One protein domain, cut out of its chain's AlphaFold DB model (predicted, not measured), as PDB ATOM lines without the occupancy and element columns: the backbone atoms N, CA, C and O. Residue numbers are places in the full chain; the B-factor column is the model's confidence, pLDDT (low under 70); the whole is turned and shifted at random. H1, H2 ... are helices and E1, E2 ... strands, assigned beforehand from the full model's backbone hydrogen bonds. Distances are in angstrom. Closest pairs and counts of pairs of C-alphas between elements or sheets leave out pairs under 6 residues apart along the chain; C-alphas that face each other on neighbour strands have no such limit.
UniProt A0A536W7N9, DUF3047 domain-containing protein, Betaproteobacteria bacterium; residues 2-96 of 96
ATOM      1  N   SER A   2      22.810 -25.296  93.793       68.44
ATOM      2  CA  SER A   2      21.658 -25.756  94.579       68.44
ATOM      3  C   SER A   2      20.556 -26.283  93.656       68.44
ATOM      4  O   SER A   2      20.321 -25.732  92.580       68.44
ATOM      5  N   TYR A   3      19.881 -27.361  94.050       84.12
ATOM      6  CA  TYR A   3      18.721 -27.887  93.322       84.12
ATOM      7  C   TYR A   3      17.494 -26.986  93.536       84.12
ATOM      8  O   TYR A   3      17.447 -26.233  94.507       84.12
ATOM      9  N   ALA A   4      16.560 -26.993  92.582       93.00
ATOM     10  CA  ALA A   4      15.281 -26.318  92.730       93.00
ATOM     11  C   ALA A   4      14.395 -27.250  93.540       93.00
ATOM     12  O   ALA A   4      14.354 -28.450  93.261       93.00
ATOM     13  N   THR A   5      13.694 -26.700  94.517       95.56
ATOM     14  CA  THR A   5      12.779 -27.457  95.360       95.56
ATOM     15  C   THR A   5      11.394 -26.870  95.189       95.56
ATOM     16  O   THR A   5      11.159 -25.698  95.494       95.56
ATOM     17  N   LEU A   6      10.478 -27.699  94.703       96.88
ATOM     18  CA  LEU A   6       9.054 -27.422  94.755       96.88
ATOM     19  C   LEU A   6       8.486 -28.096  96.002       96.88
ATOM     20  O   LEU A   6       8.700 -29.289  96.209       96.88
ATOM     21  N   MET A   7       7.786 -27.331  96.826       96.94
ATOM     22  CA  MET A   7       7.172 -27.812  98.056       96.94
ATOM     23  C   MET A   7       5.663 -27.633  97.982       96.94
ATOM     24  O   MET A   7       5.176 -26.639  97.449       96.94
ATOM     25  N   TYR A   8       4.939 -28.572  98.572       96.75
ATOM     26  CA  TYR A   8       3.512 -28.450  98.830       96.75
ATOM     27  C   TYR A   8       3.335 -28.266 100.329       96.75
ATOM     28  O   TYR A   8       3.851 -29.072 101.100       96.75
ATOM     29  N   ILE A   9       2.662 -27.193 100.734       95.19
ATOM     30  CA  ILE A   9       2.526 -26.826 102.146       95.19
ATOM     31  C   ILE A   9       1.058 -26.728 102.538       95.19
ATOM     32  O   ILE A   9       0.211 -26.383 101.714       95.19
ATOM     33  N   TRP A  10       0.770 -27.007 103.802       93.31
ATOM     34  CA  TRP A  10      -0.486 -26.616 104.428       93.31
ATOM     35  C   TRP A  10      -0.233 -25.272 105.102       93.31
ATOM     36  O   TRP A  10       0.660 -25.158 105.938       93.31
ATOM     37  N   GLU A  11      -0.936 -24.235 104.661       92.12
ATOM     38  CA  GLU A  11      -0.731 -22.864 105.139       92.12
ATOM     39  C   GLU A  11      -1.936 -22.417 105.972       92.12
ATOM     40  O   GLU A  11      -3.017 -22.983 105.881       92.12
ATOM     41  N   ASN A  12      -1.785 -21.412 106.829       89.25
ATOM     42  CA  ASN A  12      -2.849 -21.031 107.753       89.25
ATOM     43  C   ASN A  12      -3.873 -20.049 107.158       89.25
ATOM     44  O   ASN A  12      -4.982 -19.949 107.678       89.25
ATOM     45  N   ARG A  13      -3.507 -19.255 106.144       91.88
ATOM     46  CA  ARG A  13      -4.269 -18.067 105.705       91.88
ATOM     47  C   ARG A  13      -4.356 -17.883 104.188       91.88
ATOM     48  O   ARG A  13      -5.339 -17.338 103.693       91.88
ATOM     49  N   ALA A  14      -3.306 -18.227 103.463       95.75
ATOM     50  CA  ALA A  14      -3.156 -18.023 102.040       95.75
ATOM     51  C   ALA A  14      -4.022 -19.034 101.278       95.75
ATOM     52  O   ALA A  14      -4.018 -20.213 101.618       95.75
ATOM     53  N   PRO A  15      -4.724 -18.617 100.213       96.06
ATOM     54  CA  PRO A  15      -5.577 -19.525  99.456       96.06
ATOM     55  C   PRO A  15      -4.809 -20.707  98.855       96.06
ATOM     56  O   PRO A  15      -3.658 -20.567  98.429       96.06
ATOM     57  N   VAL A  16      -5.488 -21.847  98.716       95.88
ATOM     58  CA  VAL A  16      -4.981 -23.010  97.973       95.88
ATOM     59  C   VAL A  16      -4.548 -22.602  96.560       95.88
ATOM     60  O   VAL A  16      -5.177 -21.773  95.906       95.88
ATOM     61  N   SER A  17      -3.472 -23.215  96.074       96.25
ATOM     62  CA  SER A  17      -2.778 -22.920  94.810       96.25
ATOM     63  C   SER A  17      -1.970 -21.618  94.779       96.25
ATOM     64  O   SER A  17      -1.334 -21.333  93.761       96.25
ATOM     65  N   THR A  18      -1.917 -20.852  95.875       98.06
ATOM     66  CA  THR A  18      -0.996 -19.711  95.988       98.06
ATOM     67  C   THR A  18       0.451 -20.189  95.893       98.06
ATOM     68  O   THR A  18       0.824 -21.180  96.520       98.06
ATOM     69  N   ILE A  19       1.275 -19.466  95.128       97.81
ATOM     70  CA  ILE A  19       2.713 -19.727  95.002       97.81
ATOM     71  C   ILE A  19       3.473 -18.740  95.879       97.81
ATOM     72  O   ILE A  19       3.468 -17.535  95.633       97.81
ATOM     73  N   ILE A  20       4.165 -19.264  96.881       96.94
ATOM     74  CA  ILE A  20       4.989 -18.502  97.811       96.94
ATOM     75  C   ILE A  20       6.454 -18.747  97.461       96.94
ATOM     76  O   ILE A  20       6.920 -19.883  97.363       96.94
ATOM     77  N   THR A  21       7.204 -17.666  97.261       96.38
ATOM     78  CA  THR A  21       8.661 -17.755  97.097       96.38
ATOM     79  C   THR A  21       9.313 -17.730  98.470       96.38
ATOM     80  O   THR A  21       8.964 -16.889  99.297       96.38
ATOM     81  N   ASN A  22      10.252 -18.643  98.717       93.06
ATOM     82  CA  ASN A  22      11.004 -18.642  99.965       93.06
ATOM     83  C   ASN A  22      11.771 -17.315 100.136       93.06
ATOM     84  O   ASN A  22      12.334 -16.780  99.183       93.06
ATOM     85  N   GLN A  23      11.794 -16.789 101.361       91.50
ATOM     86  CA  GLN A  23      12.391 -15.482 101.649       91.50
ATOM     87  C   GLN A  23      13.923 -15.470 101.532       91.50
ATOM     88  O   GLN A  23      14.512 -14.420 101.293       91.50
ATOM     89  N   HIS A  24      14.574 -16.626 101.679       89.56
ATOM     90  CA  HIS A  24      16.031 -16.760 101.669       89.56
ATOM     91  C   HIS A  24      16.583 -17.205 100.312       89.56
ATOM     92  O   HIS A  24      17.782 -17.079 100.064       89.56
ATOM     93  N   THR A  25      15.746 -17.751  99.423       91.94
ATOM     94  CA  THR A  25      16.191 -18.245  98.117       91.94
ATOM     95  C   THR A  25      15.067 -18.317  97.091       91.94
ATOM     96  O   THR A  25      13.960 -18.766  97.365       91.94
ATOM     97  N   THR A  26      15.381 -17.972  95.845       91.56
ATOM     98  CA  THR A  26      14.462 -18.136  94.709       91.56
ATOM     99  C   THR A  26      14.365 -19.583  94.220       91.56
ATOM    100  O   THR A  26      13.476 -19.903  93.433       91.56
ATOM    101  N   ARG A  27      15.259 -20.465  94.691       94.06
ATOM    102  CA  ARG A  27      15.308 -21.889  94.322       94.06
ATOM    103  C   ARG A  27      14.263 -22.736  95.037       94.06
ATOM    104  O   ARG A  27      14.094 -23.891  94.668       94.06
ATOM    105  N   VAL A  28      13.577 -22.183  96.033       95.88
ATOM    106  CA  VAL A  28      12.494 -22.865  96.738       95.88
ATOM    107  C   VAL A  28      11.186 -22.134  96.456       95.88
ATOM    108  O   VAL A  28      11.041 -20.945  96.762       95.88
ATOM    109  N   LYS A  29      10.235 -22.858  95.868       97.38
ATOM    110  CA  LYS A  29       8.861 -22.400  95.649       97.38
ATOM    111  C   LYS A  29       7.926 -23.316  96.418       97.38
ATOM    112  O   LYS A  29       8.067 -24.534  96.357       97.38
ATOM    113  N   MET A  30       6.980 -22.725  97.127       97.62
ATOM    114  CA  MET A  30       5.961 -23.434  97.887       97.62
ATOM    115  C   MET A  30       4.609 -23.185  97.233       97.62
ATOM    116  O   MET A  30       4.280 -22.044  96.917       97.62
ATOM    117  N   ILE A  31       3.833 -24.239  97.024       98.06
ATOM    118  CA  ILE A  31       2.445 -24.162  96.581       98.06
ATOM    119  C   ILE A  31       1.571 -24.545  97.766       98.06
ATOM    120  O   ILE A  31       1.760 -25.606  98.362       98.06
ATOM    121  N   VAL A  32       0.605 -23.693  98.093       97.31
ATOM    122  CA  VAL A  32      -0.378 -23.992  99.137       97.31
ATOM    123  C   VAL A  32      -1.270 -25.133  98.653       97.31
ATOM    124  O   VAL A  32      -2.010 -24.982  97.680       97.31
ATOM    125  N   ALA A  33      -1.167 -26.290  99.299       95.50
ATOM    126  CA  ALA A  33      -1.958 -27.471  98.985       95.50
ATOM    127  C   ALA A  33      -3.292 -27.494  99.738       95.50
ATOM    128  O   ALA A  33      -4.279 -27.928  99.151       95.50
ATOM    129  N   GLU A  34      -3.305 -26.981 100.968       94.44
ATOM    130  CA  GLU A  34      -4.477 -26.822 101.837       94.44
ATOM    131  C   GLU A  34      -4.314 -25.548 102.683       94.44
ATOM    132  O   GLU A  34      -3.180 -25.109 102.911       94.44
ATOM    133  N   SER A  35      -5.426 -24.943 103.113       93.88
ATOM    134  CA  SER A  35      -5.423 -23.713 103.908       93.88
ATOM    135  C   SER A  35      -6.314 -23.788 105.147       93.88
ATOM    136  O   SER A  35      -7.468 -24.199 105.077       93.88
ATOM    137  N   GLY A  36      -5.821 -23.236 106.254       92.12
ATOM    138  CA  GLY A  36      -6.577 -23.078 107.494       92.12
ATOM    139  C   GLY A  36      -6.636 -24.352 108.334       92.12
ATOM    140  O   GLY A  36      -5.849 -25.279 108.164       92.12
ATOM    141  N   ASN A  37      -7.561 -24.373 109.293       90.50
ATOM    142  CA  ASN A  37      -7.683 -25.418 110.313       90.50
ATOM    143  C   ASN A  37      -8.986 -26.230 110.222       90.50
ATOM    144  O   ASN A  37      -9.199 -27.130 111.033       90.50
ATOM    145  N   ASP A  38      -9.830 -25.959 109.227       89.69
ATOM    146  CA  ASP A  38     -11.150 -26.585 109.083       89.69
ATOM    147  C   ASP A  38     -11.085 -28.104 108.853       89.69
ATOM    148  O   ASP A  38     -12.071 -28.804 109.058       89.69
ATOM    149  N   ARG A  39      -9.929 -28.620 108.419       88.62
ATOM    150  CA  ARG A  39      -9.709 -30.027 108.045       88.62
ATOM    151  C   ARG A  39      -8.848 -30.809 109.037       88.62
ATOM    152  O   ARG A  39      -8.364 -31.894 108.720       88.62
ATOM    153  N   LEU A  40      -8.617 -30.269 110.233       89.19
ATOM    154  CA  LEU A  40      -7.819 -30.951 111.252       89.19
ATOM    155  C   LEU A  40      -8.465 -32.276 111.680       89.19
ATOM    156  O   LEU A  40      -9.647 -32.336 112.006       89.19
ATOM    157  N   GLY A  41      -7.655 -33.337 111.724       90.56
ATOM    158  CA  GLY A  41      -8.093 -34.679 112.123       90.56
ATOM    159  C   GLY A  41      -8.768 -35.493 111.015       90.56
ATOM    160  O   GLY A  41      -9.096 -36.656 111.246       90.56
ATOM    161  N   GLU A  42      -8.946 -34.928 109.818       94.00
ATOM    162  CA  GLU A  42      -9.464 -35.648 108.653       94.00
ATOM    163  C   GLU A  42      -8.319 -36.285 107.849       94.00
ATOM    164  O   GLU A  42      -7.265 -35.678 107.655       94.00
ATOM    165  N   TRP A  43      -8.530 -37.502 107.332       94.38
ATOM    166  CA  TRP A  43      -7.655 -38.056 106.295       94.38
ATOM    167  C   TRP A  43      -7.930 -37.337 104.974       94.38
ATOM    168  O   TRP A  43      -9.086 -37.215 104.557       94.38
ATOM    169  N   ARG A  44      -6.876 -36.858 104.315       93.88
ATOM    170  CA  ARG A  44      -6.962 -36.093 103.069       93.88
ATOM    171  C   ARG A  44      -6.139 -36.779 101.984       93.88
ATOM    172  O   ARG A  44      -5.116 -37.399 102.274       93.88
ATOM    173  N   GLU A  45      -6.657 -36.728 100.759       94.25
ATOM    174  CA  GLU A  45      -5.975 -37.237  99.573       94.25
ATOM    175  C   GLU A  45      -5.529 -36.073  98.687       94.25
ATOM    176  O   GLU A  45      -6.341 -35.258  98.235       94.25
ATOM    177  N   GLU A  46      -4.228 -36.022  98.403       93.00
ATOM    178  CA  GLU A  46      -3.599 -34.908  97.708       93.00
ATOM    179  C   GLU A  46      -2.908 -35.417  96.449       93.00
ATOM    180  O   GLU A  46      -1.857 -36.057  96.488       93.00
ATOM    181  N   VAL A  47      -3.489 -35.074  95.301       94.75
ATOM    182  CA  VAL A  47      -2.953 -35.423  93.986       94.75
ATOM    183  C   VAL A  47      -2.451 -34.164  93.296       94.75
ATOM    184  O   VAL A  47      -3.162 -33.162  93.185       94.75
ATOM    185  N   ARG A  48      -1.206 -34.202  92.812       95.12
ATOM    186  CA  ARG A  48      -0.563 -33.069  92.139       95.12
ATOM    187  C   ARG A  48       0.159 -33.501  90.876       95.12
ATOM    188  O   ARG A  48       0.807 -34.544  90.832       95.12
ATOM    189  N   ASN A  49       0.087 -32.650  89.856       95.25
ATOM    190  CA  ASN A  49       0.923 -32.779  88.674       95.25
ATOM    191  C   ASN A  49       2.193 -31.950  88.882       95.25
ATOM    192  O   ASN A  49       2.243 -30.765  88.556       95.25
ATOM    193  N   VAL A  50       3.224 -32.601  89.420       95.25
ATOM    194  CA  VAL A  50       4.497 -31.959  89.777       95.25
ATOM    195  C   VAL A  50       5.174 -31.297  88.570       95.25
ATOM    196  O   VAL A  50       5.832 -30.274  88.729       95.25
ATOM    197  N   HIS A  51       4.987 -31.838  87.360       95.38
ATOM    198  CA  HIS A  51       5.549 -31.267  86.136       95.38
ATOM    199  C   HIS A  51       4.938 -29.895  85.824       95.38
ATOM    200  O   HIS A  51       5.655 -28.901  85.704       95.38
ATOM    201  N   GLU A  52       3.609 -29.830  85.751       96.44
ATOM    202  CA  GLU A  52       2.894 -28.583  85.454       96.44
ATOM    203  C   GLU A  52       3.034 -27.561  86.584       96.44
ATOM    204  O   GLU A  52       3.214 -26.367  86.337       96.44
ATOM    205  N   ASP A  53       3.021 -28.024  87.832       97.31
ATOM    206  CA  ASP A  53       3.224 -27.163  88.992       97.31
ATOM    207  C   ASP A  53       4.634 -26.554  89.015       97.31
ATOM    208  O   ASP A  53       4.779 -25.369  89.328       97.31
ATOM    209  N   TYR A  54       5.668 -27.316  88.631       97.25
ATOM    210  CA  TYR A  54       7.026 -26.789  88.505       97.25
ATOM    211  C   TYR A  54       7.087 -25.699  87.434       97.25
ATOM    212  O   TYR A  54       7.568 -24.598  87.706       97.25
ATOM    213  N   LYS A  55       6.538 -25.964  86.243       97.00
ATOM    214  CA  LYS A  55       6.492 -24.979  85.152       97.00
ATOM    215  C   LYS A  55       5.786 -23.701  85.580       97.00
ATOM    216  O   LYS A  55       6.284 -22.610  85.324       97.00
ATOM    217  N   ARG A  56       4.662 -23.819  86.291       97.31
ATOM    218  CA  ARG A  56       3.926 -22.665  86.820       97.31
ATOM    219  C   ARG A  56       4.733 -21.880  87.858       97.31
ATOM    220  O   ARG A  56       4.677 -20.655  87.866       97.31
ATOM    221  N   ALA A  57       5.461 -22.563  88.739       97.25
ATOM    222  CA  ALA A  57       6.179 -21.928  89.844       97.25
ATOM    223  C   ALA A  57       7.533 -21.319  89.450       97.25
ATOM    224  O   ALA A  57       7.947 -20.315  90.040       97.25
ATOM    225  N   PHE A  58       8.224 -21.922  88.482       96.00
ATOM    226  CA  PHE A  58       9.579 -21.535  88.080       96.00
ATOM    227  C   PHE A  58       9.656 -20.916  86.679       96.00
ATOM    228  O   PHE A  58      10.621 -20.213  86.397       96.00
ATOM    229  N   GLY A  59       8.650 -21.119  85.824       96.12
ATOM    230  CA  GLY A  59       8.630 -20.589  84.457       96.12
ATOM    231  C   GLY A  59       9.559 -21.318  83.479       96.12
ATOM    232  O   GLY A  59       9.814 -20.807  82.393       96.12
ATOM    233  N   GLU A  60      10.071 -22.491  83.850       94.56
ATOM    234  CA  GLU A  60      11.004 -23.296  83.054       94.56
ATOM    235  C   GLU A  60      10.616 -24.784  83.092       94.56
ATOM    236  O   GLU A  60       9.830 -25.209  83.944       94.56
ATOM    237  N   GLU A  61      11.166 -25.585  82.174       95.12
ATOM    238  CA  GLU A  61      10.959 -27.039  82.172       95.12
ATOM    239  C   GLU A  61      11.671 -27.700  83.367       95.12
ATOM    240  O   GLU A  61      12.849 -27.412  83.614       95.12
ATOM    241  N   PRO A  62      11.001 -28.600  84.114       93.31
ATOM    242  CA  PRO A  62      11.622 -29.276  85.240       93.31
ATOM    243  C   PRO A  62      12.753 -30.204  84.777       93.31
ATOM    244  O   PRO A  62      12.578 -30.982  83.835       93.31
ATOM    245  N   PRO A  63      13.905 -30.210  85.472       91.44
ATOM    246  CA  PRO A  63      14.873 -31.283  85.316       91.44
ATOM    247  C   PRO A  63      14.306 -32.598  85.878       91.44
ATOM    248  O   PRO A  63      13.266 -32.631  86.536       91.44
ATOM    249  N   MET A  64      15.029 -33.701  85.673       91.06
ATOM    250  CA  MET A  64      14.670 -34.985  86.276       91.06
ATOM    251  C   MET A  64      14.573 -34.869  87.806       91.06
ATOM    252  O   MET A  64      15.510 -34.408  88.464       91.06
ATOM    253  N   THR A  65      13.452 -35.326  88.373       92.31
ATOM    254  CA  THR A  65      13.238 -35.358  89.823       92.31
ATOM    255  C   THR A  65      14.296 -36.228  90.490       92.31
ATOM    256  O   THR A  65      14.404 -37.419  90.210       92.31
ATOM    257  N   ARG A  66      15.071 -35.630  91.396       92.12
ATOM    258  CA  ARG A  66      16.146 -36.326  92.115       92.12
ATOM    259  C   ARG A  66      15.661 -37.023  93.384       92.12
ATOM    260  O   ARG A  66      16.198 -38.060  93.755       92.12
ATOM    261  N   SER A  67      14.696 -36.425  94.072       93.31
ATOM    262  CA  SER A  67      14.221 -36.887  95.373       93.31
ATOM    263  C   SER A  67      12.825 -36.353  95.656       93.31
ATOM    264  O   SER A  67      12.489 -35.250  95.224       93.31
ATOM    265  N   VAL A  68      12.060 -37.108  96.440       94.12
ATOM    266  CA  VAL A  68      10.784 -36.690  97.024       94.12
ATOM    267  C   VAL A  68      10.924 -36.801  98.537       94.12
ATOM    268  O   VAL A  68      11.471 -37.786  99.032       94.12
ATOM    269  N   GLY A  69      10.475 -35.776  99.256       94.44
ATOM    270  CA  GLY A  69      10.488 -35.736 100.713       94.44
ATOM    271  C   GLY A  69       9.105 -35.395 101.240       94.44
ATOM    272  O   GLY A  69       8.403 -34.576 100.651       94.44
ATOM    273  N   ILE A  70       8.734 -36.028 102.346       94.62
ATOM    274  CA  ILE A  70       7.514 -35.748 103.100       94.62
ATOM    275  C   ILE A  70       7.958 -35.510 104.535       94.62
ATOM    276  O   ILE A  70       8.766 -36.272 105.067       94.62
ATOM    277  N   MET A  71       7.486 -34.424 105.132       93.44
ATOM    278  CA  MET A  71       7.873 -34.045 106.482       93.44
ATOM    279  C   MET A  71       6.756 -33.266 107.163       93.44
ATOM    280  O   MET A  71       5.945 -32.620 106.500       93.44
ATOM    281  N   THR A  72       6.767 -33.318 108.489       91.56
ATOM    282  CA  THR A  72       6.069 -32.369 109.352       91.56
ATOM    283  C   THR A  72       7.138 -31.569 110.076       91.56
ATOM    284  O   THR A  72       7.985 -32.163 110.747       91.56
ATOM    285  N   ASP A  73       7.133 -30.250 109.928       86.94
ATOM    286  CA  ASP A  73       8.056 -29.346 110.603       86.94
ATOM    287  C   ASP A  73       7.349 -28.556 111.711       86.94
ATOM    288  O   ASP A  73       6.156 -28.265 111.673       86.94
ATOM    289  N   THR A  74       8.103 -28.277 112.770       83.38
ATOM    290  CA  THR A  74       7.680 -27.473 113.933       83.38
ATOM    291  C   THR A  74       8.812 -26.581 114.429       83.38
ATOM    292  O   THR A  74       8.722 -25.982 115.497       83.38
ATOM    293  N   ASP A  75       9.895 -26.475 113.661       79.44
ATOM    294  CA  ASP A  75      11.083 -25.703 114.019       79.44
ATOM    295  C   ASP A  75      10.753 -24.230 114.285       79.44
ATOM    296  O   ASP A  75      11.249 -23.647 115.248       79.44
ATOM    297  N   ASN A  76       9.841 -23.659 113.500       74.19
ATOM    298  CA  ASN A  76       9.446 -22.260 113.619       74.19
ATOM    299  C   ASN A  76       8.395 -21.989 114.705       74.19
ATOM    300  O   ASN A  76       8.197 -20.831 115.075       74.19
ATOM    301  N   THR A  77       7.708 -23.017 115.207       80.50
ATOM    302  CA  THR A  77       6.662 -22.867 116.234       80.50
ATOM    303  C   THR A  77       7.116 -23.349 117.607       80.50
ATOM    304  O   THR A  77       6.581 -22.897 118.614       80.50
ATOM    305  N   GLY A  78       8.101 -24.251 117.668       84.62
ATOM    306  CA  GLY A  78       8.514 -24.929 118.899       84.62
ATOM    307  C   GLY A  78       7.467 -25.910 119.442       84.62
ATOM    308  O   GLY A  78       7.657 -26.477 120.520       84.62
ATOM    309  N   GLU A  79       6.371 -26.106 118.713       89.06
ATOM    310  CA  GLU A  79       5.261 -26.966 119.106       89.06
ATOM    311  C   GLU A  79       5.580 -28.444 118.861       89.06
ATOM    312  O   GLU A  79       6.554 -28.808 118.204       89.06
ATOM    313  N   LYS A  80       4.725 -29.327 119.379       86.75
ATOM    314  CA  LYS A  80       4.771 -30.756 119.058       86.75
ATOM    315  C   LYS A  80       3.532 -31.145 118.281       86.75
ATOM    316  O   LYS A  80       2.415 -30.961 118.754       86.75
ATOM    317  N   VAL A  81       3.750 -31.731 117.112       88.31
ATOM    318  CA  VAL A  81       2.674 -32.183 116.233       88.31
ATOM    319  C   VAL A  81       2.899 -33.627 115.815       88.31
ATOM    320  O   VAL A  81       4.027 -34.119 115.774       88.31
ATOM    321  N   HIS A  82       1.800 -34.292 115.485       89.50
ATOM    322  CA  HIS A  82       1.797 -35.612 114.880       89.50
ATOM    323  C   HIS A  82       1.048 -35.530 113.555       89.50
ATOM    324  O   HIS A  82      -0.073 -35.026 113.515       89.50
ATOM    325  N   ALA A  83       1.656 -36.052 112.494       91.56
ATOM    326  CA  ALA A  83       0.989 -36.271 111.222       91.56
ATOM    327  C   ALA A  83       1.163 -37.730 110.804       91.56
ATOM    328  O   ALA A  83       2.193 -38.354 111.073       91.56
ATOM    329  N   TYR A  84       0.141 -38.260 110.146       94.50
ATOM    330  CA  TYR A  84       0.162 -39.584 109.547       94.50
ATOM    331  C   TYR A  84       0.191 -39.425 108.034       94.50
ATOM    332  O   TYR A  84      -0.476 -38.554 107.482       94.50
ATOM    333  N   TYR A  85       0.965 -40.282 107.378       95.19
ATOM    334  CA  TYR A  85       1.089 -40.322 105.928       95.19
ATOM    335  C   TYR A  85       0.882 -41.759 105.467       95.19
ATOM    336  O   TYR A  85       1.362 -42.693 106.114       95.19
ATOM    337  N   GLY A  86       0.186 -41.943 104.352       95.81
ATOM    338  CA  GLY A  86      -0.112 -43.260 103.801       95.81
ATOM    339  C   GLY A  86      -0.397 -43.185 102.311       95.81
ATOM    340  O   GLY A  86      -0.574 -42.097 101.769       95.81
ATOM    341  N   ASP A  87      -0.375 -44.350 101.667       94.88
ATOM    342  CA  ASP A  87      -0.691 -44.528 100.245       94.88
ATOM    343  C   ASP A  87       0.068 -43.571  99.309       94.88
ATOM    344  O   ASP A  87      -0.456 -43.019  98.342       94.88
ATOM    345  N   ILE A  88       1.359 -43.384  99.595       94.88
ATOM    346  CA  ILE A  88       2.225 -42.472  98.848       94.88
ATOM    347  C   ILE A  88       2.649 -43.130  97.536       94.88
ATOM    348  O   ILE A  88       3.341 -44.151  97.526       94.88
ATOM    349  N   SER A  89       2.305 -42.491  96.421       94.94
ATOM    350  CA  SER A  89       2.741 -42.908  95.091       94.94
ATOM    351  C   SER A  89       3.336 -41.740  94.309       94.94
ATOM    352  O   SER A  89       2.866 -40.605  94.373       94.94
ATOM    353  N   PHE A  90       4.395 -42.025  93.551       93.44
ATOM    354  CA  PHE A  90       4.947 -41.102  92.567       93.44
ATOM    355  C   PHE A  90       4.952 -41.806  91.219       93.44
ATOM    356  O   PHE A  90       5.738 -42.721  90.975       93.44
ATOM    357  N   GLN A  91       4.017 -41.408  90.368       92.81
ATOM    358  CA  GLN A  91       3.738 -42.089  89.115       92.81
ATOM    359  C   GLN A  91       3.751 -41.117  87.947       92.81
ATOM    360  O   GLN A  91       3.509 -39.918  88.087       92.81
ATOM    361  N   ARG A  92       4.029 -41.657  86.763       89.25
ATOM    362  CA  ARG A  92       3.868 -40.906  85.526       89.25
ATOM    363  C   ARG A  92       2.383 -40.600  85.342       89.25
ATOM    364  O   ARG A  92       1.560 -41.499  85.495       89.25
ATOM    365  N   ALA A  93       2.054 -39.365  84.971       80.50
ATOM    366  CA  ALA A  93       0.691 -39.034  84.578       80.50
ATOM    367  C   ALA A  93       0.238 -39.981  83.454       80.50
ATOM    368  O   ALA A  93       1.021 -40.274  82.537       80.50
ATOM    369  N   ALA A  94      -1.001 -40.473  83.541       75.44
ATOM    370  CA  ALA A  94      -1.587 -41.255  82.463       75.44
ATOM    371  C   ALA A  94      -1.475 -40.451  81.160       75.44
ATOM    372  O   ALA A  94      -1.666 -39.231  81.157       75.44
ATOM    373  N   ARG A  95      -1.108 -41.121  80.062       60.41
ATOM    374  CA  ARG A  95      -1.235 -40.478  78.754       60.41
ATOM    375  C   ARG A  95      -2.728 -40.195  78.538       60.41
ATOM    376  O   ARG A  95      -3.514 -41.087  78.860       60.41
ATOM    377  N   PRO A  96      -3.094 -38.992  78.070       55.03
ATOM    378  CA  PRO A  96      -4.469 -38.722  77.669       55.03
ATOM    379  C   PRO A  96      -4.933 -39.708  76.591       55.03
ATOM    380  O   PRO A  96      -4.063 -40.228  75.846       55.03
TER     381      PRO A  96
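This is residues 2 to 96 of the 96 residues of the protein "DUF3047 domain-containing protein" of Betaproteobacteria bacterium (UniProt A0A536W7N9). With little regular structure, this is a small three-stranded sheet with one short helix, H1, across one face, and long loops making up the rest. The last 38 residues run past the E1 edge and fold back, and residues 74 to 79 stick out. The 95 printed residues hold E1, E2, E3 and H1 in that order; the sheet, E1 E3 E2, is mixed, as is the class. It is compact, radius of gyration of the C-alphas 14.3 A, spanning 37 by 33 by 24 A.

E3, residues 28 to 35, is 19.3 A long; E1, residues 5 to 11, begins at (12.779, -27.457, 95.360). E2 is residues 19 to 21. H1, residues 50 to 58, ends at (9.579, -21.535, 88.080).

E1 and E3 are parallel, 28 degrees; N 7 and O 29 are 2.8 A apart. Hairpin E2 and E3 is antiparallel, 140 degrees; N 20 and O 30, 2.8 A. H1 is on the sheet, height 9.3 A, over E1 and E3, across the strands at 83 degrees to E1 on the local plane; the closest C-alphas of E3 and H1, Lys 29 and Ala 57, are 6.4 A apart. In H1 every O i to N i+4 pair is within hydrogen-bond range.

The printed part has no cut. E3 to H1 is a long link. The model's pLDDT is under 70 at residues 2, 95 and 96.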